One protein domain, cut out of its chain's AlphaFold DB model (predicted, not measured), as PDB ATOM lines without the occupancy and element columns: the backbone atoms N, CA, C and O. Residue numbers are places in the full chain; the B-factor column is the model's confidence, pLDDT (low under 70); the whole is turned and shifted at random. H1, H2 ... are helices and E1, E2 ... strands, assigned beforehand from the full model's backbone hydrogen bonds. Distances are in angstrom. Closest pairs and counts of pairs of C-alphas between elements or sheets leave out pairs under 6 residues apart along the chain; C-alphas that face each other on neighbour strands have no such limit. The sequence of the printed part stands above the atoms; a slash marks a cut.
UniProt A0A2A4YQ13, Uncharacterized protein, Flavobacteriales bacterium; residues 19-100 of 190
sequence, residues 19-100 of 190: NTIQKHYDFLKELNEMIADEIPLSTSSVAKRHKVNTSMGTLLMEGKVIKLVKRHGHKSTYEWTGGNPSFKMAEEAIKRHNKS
ATOM      1  N   ASN A  19      -1.129  32.345  14.834       88.81
ATOM      2  CA  ASN A  19       0.086  32.021  14.075       88.81
ATOM      3  C   ASN A  19       0.849  33.282  13.610       88.81
ATOM      4  O   ASN A  19       2.076  33.314  13.575       88.81
ATOM      5  N   THR A  20       0.133  34.357  13.274       87.19
ATOM      6  CA  THR A  20       0.765  35.635  12.917       87.19
ATOM      7  C   THR A  20       1.435  36.260  14.132       87.19
ATOM      8  O   THR A  20       2.559  36.738  14.012       87.19
ATOM      9  N   ILE A  21       0.782  36.222  15.296       88.25
ATOM     10  CA  ILE A  21       1.353  36.730  16.548       88.25
ATOM     11  C   ILE A  21       2.596  35.915  16.927       88.25
ATOM     12  O   ILE A  21       3.628  36.508  17.226       88.25
ATOM     13  N   GLN A  22       2.536  34.584  16.816       91.19
ATOM     14  CA  GLN A  22       3.669  33.698  17.096       91.19
ATOM     15  C   GLN A  22       4.896  34.046  16.244       91.19
ATOM     16  O   GLN A  22       5.965  34.278  16.792       91.19
ATOM     17  N   LYS A  23       4.737  34.215  14.925       92.38
ATOM     18  CA  LYS A  23       5.848  34.622  14.039       92.38
ATOM     19  C   LYS A  23       6.481  35.954  14.434       92.38
ATOM     20  O   LYS A  23       7.687  36.134  14.306       92.38
ATOM     21  N   HIS A  24       5.664  36.910  14.877       91.50
ATOM     22  CA  HIS A  24       6.171  38.202  15.334       91.50
ATOM     23  C   HIS A  24       6.880  38.072  16.681       91.50
ATOM     24  O   HIS A  24       7.888  38.737  16.889       91.50
ATOM     25  N   TYR A  25       6.398  37.209  17.571       93.50
ATOM     26  CA  TYR A  25       7.079  36.901  18.822       93.50
ATOM     27  C   TYR A  25       8.437  36.227  18.580       93.50
ATOM     28  O   TYR A  25       9.441  36.694  19.117       93.50
ATOM     29  N   ASP A  26       8.495  35.213  17.715       94.31
ATOM     30  CA  ASP A  26       9.735  34.510  17.362       94.31
ATOM     31  C   ASP A  26      10.756  35.471  16.730       94.31
ATOM     32  O   ASP A  26      11.930  35.469  17.096       94.31
ATOM     33  N   PHE A  27      10.287  36.376  15.862       94.06
ATOM     34  CA  PHE A  27      11.095  37.466  15.318       94.06
ATOM     35  C   PHE A  27      11.681  38.374  16.408       94.06
ATOM     36  O   PHE A  27      12.868  38.690  16.360       94.06
ATOM     37  N   LEU A  28      10.870  38.810  17.381       93.56
ATOM     38  CA  LEU A  28      11.339  39.672  18.473       93.56
ATOM     39  C   LEU A  28      12.345  38.953  19.369       93.56
ATOM     40  O   LEU A  28      13.305  39.575  19.815       93.56
ATOM     41  N   LYS A  29      12.131  37.659  19.619       94.69
ATOM     42  CA  LYS A  29      13.027  36.837  20.427       94.69
ATOM     43  C   LYS A  29      14.398  36.696  19.765       94.69
ATOM     44  O   LYS A  29      15.392  37.059  20.382       94.69
ATOM     45  N   GLU A  30      14.437  36.276  18.499       93.19
ATOM     46  CA  GLU A  30      15.697  36.152  17.754       93.19
ATOM     47  C   GLU A  30      16.395  37.511  17.611       93.19
ATOM     48  O   GLU A  30      17.614  37.607  17.729       93.19
ATOM     49  N   LEU A  31      15.635  38.587  17.385       92.75
ATOM     50  CA  LEU A  31      16.207  39.926  17.293       92.75
ATOM     51  C   LEU A  31      16.854  40.362  18.615       92.75
ATOM     52  O   LEU A  31      17.935  40.942  18.581       92.75
ATOM     53  N   ASN A  32      16.215  40.089  19.754       94.12
ATOM     54  CA  ASN A  32      16.760  40.397  21.074       94.12
ATOM     55  C   ASN A  32      18.042  39.601  21.360       94.12
ATOM     56  O   ASN A  32      19.014  40.174  21.836       94.12
ATOM     57  N   GLU A  33      18.066  38.311  21.015       92.69
ATOM     58  CA  GLU A  33      19.255  37.456  21.146       92.69
ATOM     59  C   GLU A  33      20.414  37.978  20.280       92.69
ATOM     60  O   GLU A  33      21.503  38.224  20.784       92.69
ATOM     61  N   MET A  34      20.165  38.288  19.001       91.69
ATOM     62  CA  MET A  34      21.205  38.819  18.106       91.69
ATOM     63  C   MET A  34      21.727  40.201  18.517       91.69
ATOM     64  O   MET A  34      22.871  40.542  18.216       91.69
ATOM     65  N   ILE A  35      20.880  41.017  19.150       92.06
ATOM     66  CA  ILE A  35      21.281  42.310  19.709       92.06
ATOM     67  C   ILE A  35      22.129  42.116  20.965       92.06
ATOM     68  O   ILE A  35      23.115  42.830  21.125       92.06
ATOM     69  N   ALA A  36      21.775  41.156  21.822       90.38
ATOM     70  CA  ALA A  36      22.551  40.817  23.011       90.38
ATOM     71  C   ALA A  36      23.962  40.318  22.656       90.38
ATOM     72  O   ALA A  36      24.912  40.637  23.363       90.38
ATOM     73  N   ASP A  37      24.108  39.631  21.523       91.19
ATOM     74  CA  ASP A  37      25.410  39.206  20.992       91.19
ATOM     75  C   ASP A  37      26.211  40.353  20.328       91.19
ATOM     76  O   ASP A  37      27.293  40.130  19.783       91.19
ATOM     77  N   GLU A  38      25.672  41.579  20.308       85.81
ATOM     78  CA  GLU A  38      26.242  42.776  19.666       85.81
ATOM     79  C   GLU A  38      26.580  42.604  18.168       85.81
ATOM     80  O   GLU A  38      27.348  43.372  17.575       85.81
ATOM     81  N   ILE A  39      25.964  41.619  17.507       83.12
ATOM     82  CA  ILE A  39      26.263  41.278  16.116       83.12
ATOM     83  C   ILE A  39      25.655  42.340  15.186       83.12
ATOM     84  O   ILE A  39      24.444  42.585  15.218       83.12
ATOM     85  N   PRO A  40      26.438  42.935  14.262       87.06
ATOM     86  CA  PRO A  40      25.883  43.796  13.228       87.06
ATOM     87  C   PRO A  40      24.871  43.023  12.375       87.06
ATOM     88  O   PRO A  40      25.223  42.092  11.644       87.06
ATOM     89  N   LEU A  41      23.610  43.444  12.420       90.06
ATOM     90  CA  LEU A  41      22.505  42.741  11.777       90.06
ATOM     91  C   LEU A  41      21.697  43.656  10.859       90.06
ATOM     92  O   LEU A  41      21.699  44.883  10.971       90.06
ATOM     93  N   SER A  42      20.992  43.037   9.915       90.25
ATOM     94  CA  SER A  42      19.966  43.697   9.108       90.25
ATOM     95  C   SER A  42      18.606  43.263   9.633       90.25
ATOM     96  O   SER A  42      18.204  42.116   9.432       90.25
ATOM     97  N   THR A  43      17.881  44.178  10.278       89.06
ATOM     98  CA  THR A  43      16.529  43.924  10.808       89.06
ATOM     99  C   THR A  43      15.588  43.410   9.719       89.06
ATOM    100  O   THR A  43      14.797  42.502   9.956       89.06
ATOM    101  N   SER A  44      15.735  43.916   8.491       89.75
ATOM    102  CA  SER A  44      14.983  43.446   7.326       89.75
ATOM    103  C   SER A  44      15.285  41.986   6.954       89.75
ATOM    104  O   SER A  44      14.384  41.270   6.523       89.75
ATOM    105  N   SER A  45      16.525  41.521   7.141       90.88
ATOM    106  CA  SER A  45      16.908  40.128   6.886       90.88
ATOM    107  C   SER A  45      16.335  39.188   7.947       90.88
ATOM    108  O   SER A  45      15.788  38.147   7.588       90.88
ATOM    109  N   VAL A  46      16.387  39.581   9.225       91.19
ATOM    110  CA  VAL A  46      15.756  38.835  10.333       91.19
ATOM    111  C   VAL A  46      14.241  38.749  10.107       91.19
ATOM    112  O   VAL A  46      13.654  37.673  10.169       91.19
ATOM    113  N   ALA A  47      13.610  39.861   9.719       91.38
ATOM    114  CA  ALA A  47      12.182  39.909   9.414       91.38
ATOM    115  C   ALA A  47      11.777  38.951   8.276       91.38
ATOM    116  O   ALA A  47      10.764  38.256   8.368       91.38
ATOM    117  N   LYS A  48      12.593  38.856   7.215       92.44
ATOM    118  CA  LYS A  48      12.351  37.923   6.102       92.44
ATOM    119  C   LYS A  48      12.387  36.461   6.545       92.44
ATOM    120  O   LYS A  48      11.540  35.698   6.085       92.44
ATOM    121  N   ARG A  49      13.316  36.076   7.435       92.38
ATOM    122  CA  ARG A  49      13.404  34.697   7.958       92.38
ATOM    123  C   ARG A  49      12.098  34.261   8.622       92.38
ATOM    124  O   ARG A  49      11.593  33.181   8.336       92.38
ATOM    125  N   HIS A  50      11.501  35.159   9.399       91.50
ATOM    126  CA  HIS A  50      10.239  34.922  10.109       91.50
ATOM    127  C   HIS A  50       8.982  35.189   9.278       91.50
ATOM    128  O   HIS A  50       7.863  35.083   9.779       91.50
ATOM    129  N   LYS A  51       9.135  35.527   7.989       89.88
ATOM    130  CA  LYS A  51       8.029  35.905   7.093       89.88
ATOM    131  C   LYS A  51       7.169  37.042   7.673       89.88
ATOM    132  O   LYS A  51       5.955  37.068   7.466       89.88
ATOM    133  N   VAL A  52       7.797  37.973   8.393       88.56
ATOM    134  CA  VAL A  52       7.171  39.211   8.884       88.56
ATOM    135  C   VAL A  52       7.546  40.389   7.980       88.56
ATOM    136  O   VAL A  52       8.412  40.279   7.109       88.56
ATOM    137  N   ASN A  53       6.868  41.527   8.137       86.88
ATOM    138  CA  ASN A  53       7.132  42.691   7.292       86.88
ATOM    139  C   ASN A  53       8.558  43.231   7.524       86.88
ATOM    140  O   ASN A  53       8.982  43.431   8.657       86.88
ATOM    141  N   THR A  54       9.294  43.532   6.454       86.31
ATOM    142  CA  THR A  54      10.658  44.084   6.519       86.31
ATOM    143  C   THR A  54      10.741  45.459   7.178       86.31
ATOM    144  O   THR A  54      11.784  45.806   7.727       86.31
ATOM    145  N   SER A  55       9.648  46.228   7.168       85.38
ATOM    146  CA  SER A  55       9.526  47.510   7.876       85.38
ATOM    147  C   SER A  55       9.415  47.365   9.397       85.38
ATOM    148  O   SER A  55       9.447  48.371  10.103       85.38
ATOM    149  N   MET A  56       9.329  46.138   9.924       86.00
ATOM    150  CA  MET A  56       9.177  45.905  11.359       86.00
ATOM    151  C   MET A  56      10.337  46.481  12.172       86.00
ATOM    152  O   MET A  56      10.108  47.058  13.227       86.00
ATOM    153  N   GLY A  57      11.568  46.425  11.653       85.06
ATOM    154  CA  GLY A  57      12.711  47.077  12.301       85.06
ATOM    155  C   GLY A  57      12.498  48.583  12.499       85.06
ATOM    156  O   GLY A  57      12.800  49.114  13.563       85.06
ATOM    157  N   THR A  58      11.912  49.262  11.510       86.94
ATOM    158  CA  THR A  58      11.563  50.687  11.604       86.94
ATOM    159  C   THR A  58      10.486  50.927  12.653       86.94
ATOM    160  O   THR A  58      10.641  51.817  13.484       86.94
ATOM    161  N   LEU A  59       9.442  50.098  12.675       85.81
ATOM    162  CA  LEU A  59       8.359  50.211  13.655       85.81
ATOM    163  C   LEU A  59       8.847  49.998  15.094       85.81
ATOM    164  O   LEU A  59       8.371  50.667  16.010       85.81
ATOM    165  N   LEU A  60       9.812  49.099  15.302       88.75
ATOM    166  CA  LEU A  60      10.425  48.886  16.613       88.75
ATOM    167  C   LEU A  60      11.285  50.072  17.055       88.75
ATOM    168  O   LEU A  60      11.275  50.412  18.237       88.75
ATOM    169  N   MET A  61      11.978  50.734  16.125       88.75
ATOM    170  CA  MET A  61      12.705  51.975  16.418       88.75
ATOM    171  C   MET A  61      11.752  53.127  16.750       88.75
ATOM    172  O   MET A  61      11.935  53.806  17.756       88.75
ATOM    173  N   GLU A  62      10.699  53.322  15.950       85.00
ATOM    174  CA  GLU A  62       9.650  54.317  16.221       85.00
ATOM    175  C   GLU A  62       8.978  54.060  17.575       85.00
ATOM    176  O   GLU A  62       8.682  54.987  18.327       85.00
ATOM    177  N   GLY A  63       8.783  52.783  17.912       83.75
ATOM    178  CA  GLY A  63       8.244  52.349  19.189       83.75
ATOM    179  C   GLY A  63       9.217  52.349  20.358       83.75
ATOM    180  O   GLY A  63       8.794  51.975  21.447       83.75
ATOM    181  N   LYS A  64      10.474  52.770  20.158       87.56
ATOM    182  CA  LYS A  64      11.533  52.777  21.182       87.56
ATOM    183  C   LYS A  64      11.756  51.407  21.840       87.56
ATOM    184  O   LYS A  64      12.140  51.331  23.003       87.56
ATOM    185  N   VAL A  65      11.511  50.327  21.101       89.38
ATOM    186  CA  VAL A  65      11.820  48.952  21.528       89.38
ATOM    187  C   VAL A  65      13.283  48.628  21.244       89.38
ATOM    188  O   VAL A  65      13.930  47.933  22.018       89.38
ATOM    189  N   ILE A  66      13.810  49.165  20.144       91.56
ATOM    190  CA  ILE A  66      15.227  49.083  19.802       91.56
ATOM    191  C   ILE A  66      15.752  50.473  19.468       91.56
ATOM    192  O   ILE A  66      15.033  51.318  18.927       91.56
ATOM    193  N   LYS A  67      17.033  50.690  19.726       91.81
ATOM    194  CA  LYS A  67      17.745  51.919  19.398       91.81
ATOM    195  C   LYS A  67      18.912  51.597  18.485       91.81
ATOM    196  O   LYS A  67      19.636  50.633  18.689       91.81
ATOM    197  N   LEU A  68      19.103  52.408  17.456       91.44
ATOM    198  CA  LEU A  68      20.269  52.293  16.591       91.44
ATOM    199  C   LEU A  68      21.502  52.857  17.313       91.44
ATOM    200  O   LEU A  68      21.508  54.033  17.671       91.44
ATOM    201  N   VAL A  69      22.540  52.035  17.477       91.62
ATOM    202  CA  VAL A  69      23.810  52.430  18.111       91.62
ATOM    203  C   VAL A  69      24.832  52.823  17.055       91.62
ATOM    204  O   VAL A  69      25.426  53.897  17.119       91.62
ATOM    205  N   LYS A  70      25.024  51.966  16.044       90.25
ATOM    206  CA  LYS A  70      26.061  52.160  15.026       90.25
ATOM    207  C   LYS A  70      25.606  51.679  13.657       90.25
ATOM    208  O   LYS A  70      25.004  50.614  13.525       90.25
ATOM    209  N   ARG A  71      25.920  52.457  12.617       87.00
ATOM    210  CA  ARG A  71      25.674  52.084  11.217       87.00
ATOM    211  C   ARG A  71      26.932  51.482  10.598       87.00
ATOM    212  O   ARG A  71      27.990  52.100  10.624       87.00
ATOM    213  N   HIS A  72      26.779  50.314   9.988       81.50
ATOM    214  CA  HIS A  72      27.814  49.585   9.257       81.50
ATOM    215  C   HIS A  72      27.313  49.247   7.845       81.50
ATOM    216  O   HIS A  72      27.052  48.091   7.508       81.50
ATOM    217  N   GLY A  73      27.122  50.275   7.012       82.25
ATOM    218  CA  GLY A  73      26.567  50.105   5.667       82.25
ATOM    219  C   GLY A  73      25.182  49.448   5.706       82.25
ATOM    220  O   GLY A  73      24.232  50.036   6.217       82.25
ATOM    221  N   HIS A  74      25.077  48.224   5.180       79.00
ATOM    222  CA  HIS A  74      23.833  47.439   5.129       79.00
ATOM    223  C   HIS A  74      23.526  46.657   6.422       79.00
ATOM    224  O   HIS A  74      22.450  46.070   6.544       79.00
ATOM    225  N   LYS A  75      24.455  46.632   7.384       85.69
ATOM    226  CA  LYS A  75      24.266  46.075   8.730       85.69
ATOM    227  C   LYS A  75      24.321  47.201   9.751       85.69
ATOM    228  O   LYS A  75      24.867  48.274   9.503       85.69
ATOM    229  N   SER A  76      23.708  47.005  10.903       89.69
ATOM    230  CA  SER A  76      23.738  47.987  11.979       89.69
ATOM    231  C   SER A  76      23.734  47.282  13.322       89.69
ATOM    232  O   SER A  76      23.183  46.190  13.451       89.69
ATOM    233  N   THR A  77      24.371  47.913  14.296       90.62
ATOM    234  CA  THR A  77      24.338  47.483  15.690       90.62
ATOM    235  C   THR A  77      23.210  48.234  16.373       90.62
ATOM    236  O   THR A  77      23.085  49.458  16.224       90.62
ATOM    237  N   TYR A  78      22.383  47.494  17.095       91.62
ATOM    238  CA  TYR A  78      21.245  48.026  17.823       91.62
ATOM    239  C   TYR A  78      21.426  47.745  19.309       91.62
ATOM    240  O   TYR A  78      22.191  46.870  19.688       91.62
ATOM    241  N   GLU A  79      20.714  48.498  20.125       92.56
ATOM    242  CA  GLU A  79      20.561  48.299  21.556       92.56
ATOM    243  C   GLU A  79      19.090  47.980  21.803       92.56
ATOM    244  O   GLU A  79      18.201  48.644  21.254       92.56
ATOM    245  N   TRP A  80      18.824  46.948  22.596       92.06
ATOM    246  CA  TRP A  80      17.466  46.608  22.984       92.06
ATOM    247  C   TRP A  80      17.057  47.498  24.153       92.06
ATOM    248  O   TRP A  80      17.650  47.447  25.226       92.06
ATOM    249  N   THR A  81      16.055  48.342  23.931       88.81
ATOM    250  CA  THR A  81      15.546  49.286  24.935       88.81
ATOM    251  C   THR A  81      14.186  48.868  25.488       88.81
ATOM    252  O   THR A  81      13.697  49.466  26.444       88.81
ATOM    253  N   GLY A  82      13.551  47.864  24.881       79.44
ATOM    254  CA  GLY A  82      12.320  47.266  25.377       79.44
ATOM    255  C   GLY A  82      12.555  46.351  26.581       79.44
ATOM    256  O   GLY A  82      13.677  45.975  26.905       79.44
ATOM    257  N   GLY A  83      11.468  45.934  27.229       86.94
ATOM    258  CA  GLY A  83      11.519  44.797  28.155       86.94
ATOM    259  C   GLY A  83      11.713  43.468  27.414       86.94
ATOM    260  O   GLY A  83      11.894  43.440  26.197       86.94
ATOM    261  N   ASN A  84      11.611  42.348  28.130       87.25
ATOM    262  CA  ASN A  84      11.703  41.020  27.517       87.25
ATOM    263  C   ASN A  84      10.659  40.828  26.403       87.25
ATOM    264  O   ASN A  84       9.486  41.150  26.637       87.25
ATOM    265  N   PRO A  85      11.044  40.274  25.230       89.56
ATOM    266  CA  PRO A  85      10.122  39.930  24.151       89.56
ATOM    267  C   PRO A  85       8.859  39.243  24.680       89.56
ATOM    268  O   PRO A  85       8.932  38.305  25.469       89.56
ATOM    269  N   SER A  86       7.684  39.724  24.272       89.62
ATOM    270  CA  SER A  86       6.395  39.215  24.747       89.62
ATOM    271  C   SER A  86       5.357  39.231  23.632       89.62
ATOM    272  O   SER A  86       5.438  40.029  22.695       89.62
ATOM    273  N   PHE A  87       4.341  38.377  23.754       85.56
ATOM    274  CA  PHE A  87       3.211  38.343  22.821       85.56
ATOM    275  C   PHE A  87       2.481  39.689  22.735       85.56
ATOM    276  O   PHE A  87       2.074  40.093  21.652       85.56
ATOM    277  N   LYS A  88       2.403  40.438  23.845       86.81
ATOM    278  CA  LYS A  88       1.831  41.795  23.854       86.81
ATOM    279  C   LYS A  88       2.612  42.749  22.946       86.81
ATOM    280  O   LYS A  88       2.004  43.478  22.168       86.81
ATOM    281  N   MET A  89       3.947  42.710  22.987       86.56
ATOM    282  CA  MET A  89       4.770  43.515  22.077       86.56
ATOM    283  C   MET A  89       4.609  43.087  20.616       86.56
ATOM    284  O   MET A  89       4.545  43.944  19.737       86.56
ATOM    285  N   ALA A  90       4.488  41.785  20.347       86.00
ATOM    286  CA  ALA A  90       4.205  41.277  19.006       86.00
ATOM    287  C   ALA A  90       2.850  41.786  18.482       86.00
ATOM    288  O   ALA A  90       2.759  42.274  17.356       86.00
ATOM    289  N   GLU A  91       1.804  41.750  19.309       85.31
ATOM    290  CA  GLU A  91       0.494  42.312  18.975       85.31
ATOM    291  C   GLU A  91       0.546  43.817  18.724       85.31
ATOM    292  O   GLU A  91      -0.045  44.298  17.757       85.31
ATOM    293  N   GLU A  92       1.245  44.578  19.567       84.00
ATOM    294  CA  GLU A  92       1.422  46.015  19.366       84.00
ATOM    295  C   GLU A  92       2.148  46.325  18.062       84.00
ATOM    296  O   GLU A  92       1.732  47.221  17.328       84.00
ATOM    297  N   ALA A  93       3.204  45.579  17.748       82.19
ATOM    298  CA  ALA A  93       3.952  45.742  16.511       82.19
ATOM    299  C   ALA A  93       3.056  45.488  15.284       82.19
ATOM    300  O   ALA A  93       3.054  46.274  14.333       82.19
ATOM    301  N   ILE A  94       2.203  44.459  15.346       83.50
ATOM    302  CA  ILE A  94       1.204  44.165  14.310       83.50
ATOM    303  C   ILE A  94       0.145  45.271  14.228       83.50
ATOM    304  O   ILE A  94      -0.218  45.692  13.128       83.50
ATOM    305  N   LYS A  95      -0.351  45.777  15.363       82.19
ATOM    306  CA  LYS A  95      -1.323  46.883  15.404       82.19
ATOM    307  C   LYS A  95      -0.739  48.152  14.790       82.19
ATOM    308  O   LYS A  95      -1.394  48.761  13.951       82.19
ATOM    309  N   ARG A  96       0.498  48.516  15.142       78.25
ATOM    310  CA  ARG A  96       1.223  49.672  14.580       78.25
ATOM    311  C   ARG A  96       1.429  49.524  13.078       78.25
ATOM    312  O   ARG A  96       1.228  50.483  12.341       78.25
ATOM    313  N   HIS A  97       1.763  48.320  12.624       75.94
ATOM    314  CA  HIS A  97       1.878  48.012  11.203       75.94
ATOM    315  C   HIS A  97       0.536  48.143  10.462       75.94
ATOM    316  O   HIS A  97       0.466  48.739   9.390       75.94
ATOM    317  N   ASN A  98      -0.536  47.587  11.030       73.50
ATOM    318  CA  ASN A  98      -1.867  47.589  10.421       73.50
ATOM    319  C   ASN A  98      -2.569  48.947  10.526       73.50
ATOM    320  O   ASN A  98      -3.604  49.148   9.887       73.50
ATOM    321  N   LYS A  99      -2.012  49.875  11.310       69.50
ATOM    322  CA  LYS A  99      -2.517  51.231  11.457       69.50
ATOM    323  C   LYS A  99      -2.400  51.973  10.131       69.50
ATOM    324  O   LYS A  99      -1.312  52.117   9.553       69.50
ATOM    325  N   SER A 100      -3.542  52.432   9.627       60.50
ATOM    326  CA  SER A 100      -3.620  53.120   8.343       60.50
ATOM    327  C   SER A 100      -2.727  54.363   8.343       60.50
ATOM    328  O   SER A 100      -2.485  54.988   9.377       60.50
TER     329      SER A 100
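AT A GLANCE: This is residues 19 to 100 of the 190 residues of an uncharacterized protein of Flavobacteriales bacterium (UniProt A0A2A4YQ13). The antiparallel hairpin of strands E1 and E2 packs, mainly through E2, on residues 31 to 36 of one long helix, H1, while H4 crosses H1 toward its other end, at residues 21 to 28. Between these two ends the short helices H2 and H3 form a helical hairpin, with H2 packed on H1 and H3 on H4. The printed part has 82 residues with four named helices and two named strands, in the order H1, H2, H3, E1, E2, H4, and its class is mixed, helices and strands. It is compact, with a radius of gyration of the C-alphas of 11.6 A, and rounded, spanning 31 by 23 by 22 A.

HOW THE PARTS SIT: E1, residues 66 to 72, and E2, residues 75 to 80, are antiparallel neighbours forming a hairpin, with 154 degrees between their directions. N 67 and O 79, 2.8 A apart, and N 77 and O 70, 2.9 A apart, are within hydrogen-bond range. The closest C-alphas of E2 and H1, residues 19 to 36, are those of Tyr 78 and Ile 35, 6.0 A apart. H1 and E1 are apart. With its residues 27 to 31 alone, H1 touches H2, residues 43 to 49, at a steep tilt of 49 degrees, opposite ways; the closest C-alphas, of Phe 27 and Ala 47, are 6.5 A apart. H2 and H3, residues 56 to 62, touch as a helical hairpin, at a shallow tilt of 30 degrees; the closest C-alphas, of Thr 43 and Gly 57, are 5.2 A apart. The closest C-alphas of H3 and E1, of Leu 60 and Ile 66, are 5.8 A apart. H4, residues 87 to 98, touches residues 21 to 28 of H1 alone, only just about perpendicular at 73 degrees; the closest C-alphas, of His 24 and Ala 90, are 5.2 A apart. With residues 93 to 97 alone H4 touches H3, about perpendicular at 88 degrees; the closest C-alphas, of Leu 59 and Ala 93, are 6.9 A apart. Every O i to N i+4 pair is within hydrogen-bond range in H1, H2, H3 and H4.

IN THESE COORDINATES: E1 is 16.4 A long and E2 15.8 A, from first to last C-alpha. H1 begins at C-alpha 19, (0.086, 32.021, 14.075), and is 25.7 A long. H2 measures 10.2 A and H3 9.7 A. H4 measures 16.3 A and ends at C-alpha 98, (-1.867, 47.589, 10.421).

THE WHOLE: The two C-alphas farthest apart, of Asp 37 and Ser 100, are 34.6 A apart. The printed part has no cut. No link is long. Mean pLDDT of the printed part is 87.6; residues 99 to 100 are under 70.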